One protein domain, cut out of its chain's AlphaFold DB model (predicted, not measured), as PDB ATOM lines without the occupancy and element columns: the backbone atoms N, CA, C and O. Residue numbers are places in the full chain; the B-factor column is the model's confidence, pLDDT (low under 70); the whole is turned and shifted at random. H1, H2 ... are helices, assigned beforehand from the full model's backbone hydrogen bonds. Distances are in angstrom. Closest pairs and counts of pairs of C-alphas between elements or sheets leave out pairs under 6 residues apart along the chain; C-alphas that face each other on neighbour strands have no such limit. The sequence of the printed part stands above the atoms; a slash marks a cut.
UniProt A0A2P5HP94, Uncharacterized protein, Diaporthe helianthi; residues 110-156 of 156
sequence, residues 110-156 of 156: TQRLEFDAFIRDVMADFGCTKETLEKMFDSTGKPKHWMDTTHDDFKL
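Overview. This is residues 110 to 156 of the 156 residues of an uncharacterized protein of Diaporthe helianthi (UniProt A0A2P5HP94). Two short helices, H1 and H2, pack on each other with their lines crossed at a steep tilt, while a third short helix, H3, lies near the first residue of H1 and points away from the pair. Residues 149 to 153 of H3 and the last residues, 154 to 156, stick out as an arm, and residues 138 to 143, in the link before H3, stick out as a loop. The printed part has 47 residues with three named helices, in the order H1, H2, H3, and no named strand; the class is all helix. The whole is only just compact, close to loose, with a radius of gyration of the C-alphas of 11.4 A, and the C-alphas span 31 by 24 by 20 A.

Along the chain. H1, the longest helix, holds residues 116 to 125 and measures 14.2 A from first to last C-alpha; it begins at C-alpha 116, at (145.872, 162.194, 131.042). H2 holds residues 130 to 136, 9.7 A long, with C-alpha 130 at (140.269, 153.663, 122.187). H3 holds residues 146 to 153, 10.8 A long, and ends at C-alpha 153, at (162.533, 159.676, 130.712).

Arrangement. H1 and H2 touch, and their closest C-alphas, those of Arg 120 and Leu 133, are 6.5 A apart. They run opposite ways at a steep tilt of 48 degrees, and their centres are 10.7 A apart. The link between them, residues 126 to 129, is tight. H1 and H3 are close but not clearly touching, with 1 pair of C-alphas within 8 A: those of Asp 116 and Trp 146, 6.2 A apart. Their lines are about perpendicular, at 84 degrees, and their centres are 16.4 A apart. H2 and H3 are apart, and the link between them, residues 137 to 145, is short. In H1, H2 and H3 every O i to N i+4 pair is within hydrogen-bond range.

Size, cuts and confidence. The two C-alphas farthest apart in the domain are those of Lys 130 and Leu 156, at 32.6 A; Leu 156 is the chain's last residue. Residues 138 to 143 and 149 to 156, of which 149 to 153 belong to H3, stand free; the body without them has 33 residues and spans 27 by 16 by 10 A. The printed part has no cut, and neither of the two links between helices is long. The mean pLDDT of the printed part is 76.1, and the model's confidence is under 70 in residues 110 to 111, 139 to 144 and 154 to 156.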
ATOM      1  N   THR A 110     151.642 166.966 139.634       69.75
ATOM      2  CA  THR A 110     150.979 165.944 138.802       69.75
ATOM      3  C   THR A 110     149.795 165.261 139.488       69.75
ATOM      4  O   THR A 110     149.063 164.518 138.845       69.75
ATOM      5  N   GLN A 111     149.581 165.509 140.785       68.88
ATOM      6  CA  GLN A 111     148.487 164.905 141.553       68.88
ATOM      7  C   GLN A 111     147.232 165.775 141.596       68.88
ATOM      8  O   GLN A 111     146.125 165.251 141.710       68.88
ATOM      9  N   ARG A 112     147.383 167.106 141.556       75.00
ATOM     10  CA  ARG A 112     146.239 168.032 141.570       75.00
ATOM     11  C   ARG A 112     145.759 168.420 140.179       75.00
ATOM     12  O   ARG A 112     144.627 168.882 140.050       75.00
ATOM     13  N   LEU A 113     146.612 168.270 139.171       79.00
ATOM     14  CA  LEU A 113     146.316 168.601 137.786       79.00
ATOM     15  C   LEU A 113     146.297 167.325 136.956       79.00
ATOM     16  O   LEU A 113     147.293 166.612 136.857       79.00
ATOM     17  N   GLU A 114     145.139 167.046 136.373       79.31
ATOM     18  CA  GLU A 114     144.918 165.880 135.531       79.31
ATOM     19  C   GLU A 114     145.278 166.248 134.086       79.31
ATOM     20  O   GLU A 114     144.736 167.195 133.516       79.31
ATOM     21  N   PHE A 115     146.269 165.551 133.529       77.56
ATOM     22  CA  PHE A 115     146.738 165.756 132.153       77.56
ATOM     23  C   PHE A 115     146.373 164.585 131.237       77.56
ATOM     24  O   PHE A 115     146.395 164.734 130.016       77.56
ATOM     25  N   ASP A 116     146.048 163.424 131.805       79.75
ATOM     26  CA  ASP A 116     145.872 162.194 131.042       79.75
ATOM     27  C   ASP A 116     144.608 162.257 130.173       79.75
ATOM     28  O   ASP A 116     144.668 161.871 129.009       79.75
ATOM     29  N   ALA A 117     143.488 162.796 130.670       81.62
ATOM     30  CA  ALA A 117     142.263 162.968 129.892       81.62
ATOM     31  C   ALA A 117     142.479 163.924 128.720       81.62
ATOM     32  O   ALA A 117     142.112 163.599 127.593       81.62
ATOM     33  N   PHE A 118     143.166 165.047 128.953       81.81
ATOM     34  CA  PHE A 118     143.497 165.987 127.882       81.81
ATOM     35  C   PHE A 118     144.338 165.326 126.782       81.81
ATOM     36  O   PHE A 118     144.042 165.473 125.599       81.81
ATOM     37  N   ILE A 119     145.376 164.569 127.150       81.69
ATOM     38  CA  ILE A 119     146.228 163.897 126.162       81.69
ATOM     39  C   ILE A 119     145.452 162.788 125.446       81.69
ATOM     40  O   ILE A 119     145.587 162.655 124.231       81.69
ATOM     41  N   ARG A 120     144.610 162.024 126.152       85.62
ATOM     42  CA  ARG A 120     143.736 161.011 125.540       85.62
ATOM     43  C   ARG A 120     142.823 161.620 124.481       85.62
ATOM     44  O   ARG A 120     142.746 161.061 123.390       85.62
ATOM     45  N   ASP A 121     142.189 162.752 124.777       84.38
ATOM     46  CA  ASP A 121     141.302 163.449 123.839       84.38
ATOM     47  C   ASP A 121     142.074 163.942 122.612       84.38
ATOM     48  O   ASP A 121     141.697 163.647 121.479       84.38
ATOM     49  N   VAL A 122     143.226 164.588 122.822       83.75
ATOM     50  CA  VAL A 122     144.098 165.034 121.725       83.75
ATOM     51  C   VAL A 122     144.529 163.852 120.852       83.75
ATOM     52  O   VAL A 122     144.440 163.909 119.628       83.75
ATOM     53  N   MET A 123     144.979 162.753 121.452       83.38
ATOM     54  CA  MET A 123     145.413 161.572 120.708       83.38
ATOM     55  C   MET A 123     144.258 160.888 119.964       83.38
ATOM     56  O   MET A 123     144.461 160.389 118.855       83.38
ATOM     57  N   ALA A 124     143.050 160.881 120.533       86.81
ATOM     58  CA  ALA A 124     141.850 160.408 119.850       86.81
ATOM     59  C   ALA A 124     141.544 161.260 118.607       86.81
ATOM     60  O   ALA A 124     141.299 160.699 117.536       86.81
ATOM     61  N   ASP A 125     141.653 162.587 118.711       83.69
ATOM     62  CA  ASP A 125     141.480 163.511 117.582       83.69
ATOM     63  C   ASP A 125     142.537 163.298 116.482       83.69
ATOM     64  O   ASP A 125     142.247 163.449 115.293       83.69
ATOM     65  N   PHE A 126     143.749 162.871 116.854       85.56
ATOM     66  CA  PHE A 126     144.810 162.478 115.917       85.56
ATOM     67  C   PHE A 126     144.689 161.034 115.389       85.56
ATOM     68  O   PHE A 126     145.562 160.576 114.648       85.56
ATOM     69  N   GLY A 127     143.602 160.323 115.705       86.19
ATOM     70  CA  GLY A 127     143.274 159.020 115.122       86.19
ATOM     71  C   GLY A 127     143.732 157.803 115.927       86.19
ATOM     72  O   GLY A 127     143.677 156.683 115.412       86.19
ATOM     73  N   CYS A 128     144.165 157.969 117.180       87.00
ATOM     74  CA  CYS A 128     144.411 156.829 118.062       87.00
ATOM     75  C   CYS A 128     143.091 156.137 118.430       87.00
ATOM     76  O   CYS A 128     142.116 156.773 118.830       87.00
ATOM     77  N   THR A 129     143.052 154.808 118.322       88.56
ATOM     78  CA  THR A 129     141.867 154.041 118.719       88.56
ATOM     79  C   THR A 129     141.747 153.986 120.240       88.56
ATOM     80  O   THR A 129     142.746 154.058 120.961       88.56
ATOM     81  N   LYS A 130     140.521 153.798 120.743       84.62
ATOM     82  CA  LYS A 130     140.269 153.663 122.187       84.62
ATOM     83  C   LYS A 130     141.088 152.536 122.817       84.62
ATOM     84  O   LYS A 130     141.645 152.733 123.884       84.62
ATOM     85  N   GLU A 131     141.236 151.408 122.122       84.88
ATOM     86  CA  GLU A 131     142.034 150.273 122.601       84.88
ATOM     87  C   GLU A 131     143.528 150.624 122.715       84.88
ATOM     88  O   GLU A 131     144.194 150.238 123.674       84.88
ATOM     89  N   THR A 132     144.068 151.389 121.758       83.94
ATOM     90  CA  THR A 132     145.446 151.892 121.832       83.94
ATOM     91  C   THR A 132     145.619 152.861 122.997       83.94
ATOM     92  O   THR A 132     146.606 152.755 123.718       83.94
ATOM     93  N   LEU A 133     144.662 153.766 123.216       83.62
ATOM     94  CA  LEU A 133     144.694 154.711 124.336       83.62
ATOM     95  C   LEU A 133     144.587 153.998 125.683       83.62
ATOM     96  O   LEU A 133     145.349 154.293 126.597       83.62
ATOM     97  N   GLU A 134     143.693 153.022 125.805       84.94
ATOM     98  CA  GLU A 134     143.565 152.211 127.013       84.94
ATOM     99  C   GLU A 134     144.872 151.496 127.334       84.94
ATOM    100  O   GLU A 134     145.304 151.575 128.473       84.94
ATOM    101  N   LYS A 135     145.546 150.904 126.340       82.62
ATOM    102  CA  LYS A 135     146.862 150.265 126.517       82.62
ATOM    103  C   LYS A 135     147.983 151.259 126.825       82.62
ATOM    104  O   LYS A 135     148.857 150.949 127.624       82.62
ATOM    105  N   MET A 136     147.988 152.434 126.191       78.31
ATOM    106  CA  MET A 136     149.020 153.459 126.405       78.31
ATOM    107  C   MET A 136     148.957 154.081 127.796       78.31
ATOM    108  O   MET A 136     149.992 154.417 128.361       78.31
ATOM    109  N   PHE A 137     147.750 154.231 128.333       78.31
ATOM    110  CA  PHE A 137     147.515 154.766 129.666       78.31
ATOM    111  C   PHE A 137     147.155 153.667 130.682       78.31
ATOM    112  O   PHE A 137     146.658 153.981 131.768       78.31
ATOM    113  N   ASP A 138     147.371 152.391 130.344       75.31
ATOM    114  CA  ASP A 138     147.172 151.287 131.278       75.31
ATOM    115  C   ASP A 138     148.292 151.324 132.323       75.31
ATOM    116  O   ASP A 138     149.478 151.214 132.013       75.31
ATOM    117  N   SER A 139     147.912 151.511 133.584       62.50
ATOM    118  CA  SER A 139     148.841 151.685 134.707       62.50
ATOM    119  C   SER A 139     149.058 150.391 135.494       62.50
ATOM    120  O   SER A 139     149.452 150.432 136.661       62.50
ATOM    121  N   THR A 140     148.848 149.231 134.860       60.91
ATOM    122  CA  THR A 140     148.838 147.880 135.457       60.91
ATOM    123  C   THR A 140     150.088 147.481 136.260       60.91
ATOM    124  O   THR A 140     150.072 146.447 136.924       60.91
ATOM    125  N   GLY A 141     151.154 148.290 136.282       60.41
ATOM    126  CA  GLY A 141     152.318 148.091 137.156       60.41
ATOM    127  C   GLY A 141     152.623 149.219 138.152       60.41
ATOM    128  O   GLY A 141     153.177 148.936 139.216       60.41
ATOM    129  N   LYS A 142     152.310 150.487 137.833       58.06
ATOM    130  CA  LYS A 142     152.545 151.673 138.684       58.06
ATOM    131  C   LYS A 142     151.563 152.787 138.283       58.06
ATOM    132  O   LYS A 142     151.557 153.133 137.104       58.06
ATOM    133  N   PRO A 143     150.806 153.396 139.215       59.84
ATOM    134  CA  PRO A 143     150.006 154.582 138.927       59.84
ATOM    135  C   PRO A 143     150.956 155.763 138.716       59.84
ATOM    136  O   PRO A 143     151.346 156.442 139.662       59.84
ATOM    137  N   LYS A 144     151.416 155.935 137.482       64.12
ATOM    138  CA  LYS A 144     152.189 157.092 137.046       64.12
ATOM    139  C   LYS A 144     151.344 157.844 136.042       64.12
ATOM    140  O   LYS A 144     150.902 157.250 135.059       64.12
ATOM    141  N   HIS A 145     151.136 159.128 136.294       73.19
ATOM    142  CA  HIS A 145     150.538 159.998 135.295       73.19
ATOM    143  C   HIS A 145     151.503 160.172 134.126       73.19
ATOM    144  O   HIS A 145     152.719 160.008 134.278       73.19
ATOM    145  N   TRP A 146     150.989 160.540 132.953       71.50
ATOM    146  CA  TRP A 146     151.815 160.760 131.765       71.50
ATOM    147  C   TRP A 146     152.987 161.720 132.030       71.50
ATOM    148  O   TRP A 146     154.116 161.509 131.575       71.50
ATOM    149  N   MET A 147     152.731 162.760 132.827       74.69
ATOM    150  CA  MET A 147     153.758 163.704 133.261       74.69
ATOM    151  C   MET A 147     154.851 163.042 134.101       74.69
ATOM    152  O   MET A 147     156.016 163.372 133.914       74.69
ATOM    153  N   ASP A 148     154.526 162.111 134.997       74.75
ATOM    154  CA  ASP A 148     155.533 161.430 135.824       74.75
ATOM    155  C   ASP A 148     156.471 160.583 134.955       74.75
ATOM    156  O   ASP A 148     157.685 160.593 135.154       74.75
ATOM    157  N   THR A 149     155.913 159.894 133.954       73.69
ATOM    158  CA  THR A 149     156.685 159.120 132.971       73.69
ATOM    159  C   THR A 149     157.613 160.029 132.168       73.69
ATOM    160  O   THR A 149     158.811 159.772 132.085       73.69
ATOM    161  N   THR A 150     157.093 161.157 131.674       72.19
ATOM    162  CA  THR A 150     157.886 162.143 130.922       72.19
ATOM    163  C   THR A 150     159.027 162.714 131.776       72.19
ATOM    164  O   THR A 150     160.162 162.815 131.320       72.19
ATOM    165  N   HIS A 151     158.773 163.054 133.042       75.12
ATOM    166  CA  HIS A 151     159.826 163.560 133.926       75.12
ATOM    167  C   HIS A 151     160.917 162.527 134.219       75.12
ATOM    168  O   HIS A 151     162.049 162.924 134.481       75.12
ATOM    169  N   ASP A 152     160.606 161.231 134.221       75.00
ATOM    170  CA  ASP A 152     161.608 160.184 134.424       75.00
ATOM    171  C   ASP A 152     162.458 159.941 133.171       75.00
ATOM    172  O   ASP A 152     163.676 159.817 133.295       75.00
ATOM    173  N   ASP A 153     161.847 159.942 131.984       71.81
ATOM    174  CA  ASP A 153     162.533 159.676 130.712       71.81
ATOM    175  C   ASP A 153     163.492 160.806 130.295       71.81
ATOM    176  O   ASP A 153     164.509 160.556 129.646       71.81
ATOM    177  N   PHE A 154     163.196 162.051 130.683       68.50
ATOM    178  CA  PHE A 154     163.979 163.239 130.313       68.50
ATOM    179  C   PHE A 154     164.873 163.789 131.440       68.50
ATOM    180  O   PHE A 154     165.362 164.918 131.346       68.50
ATOM    181  N   LYS A 155     165.129 163.010 132.500       66.69
ATOM    182  CA  LYS A 155     166.221 163.303 133.444       66.69
ATOM    183  C   LYS A 155     167.564 163.099 132.731       66.69
ATOM    184  O   LYS A 155     168.027 161.969 132.608       66.69
ATOM    185  N   LEU A 156     168.153 164.193 132.240       48.38
ATOM    186  CA  LEU A 156     169.564 164.258 131.832       48.38
ATOM    187  C   LEU A 156     170.496 164.106 133.041       48.38
ATOM    188  O   LEU A 156     170.169 164.679 134.106       48.38
TER     189      LEU A 156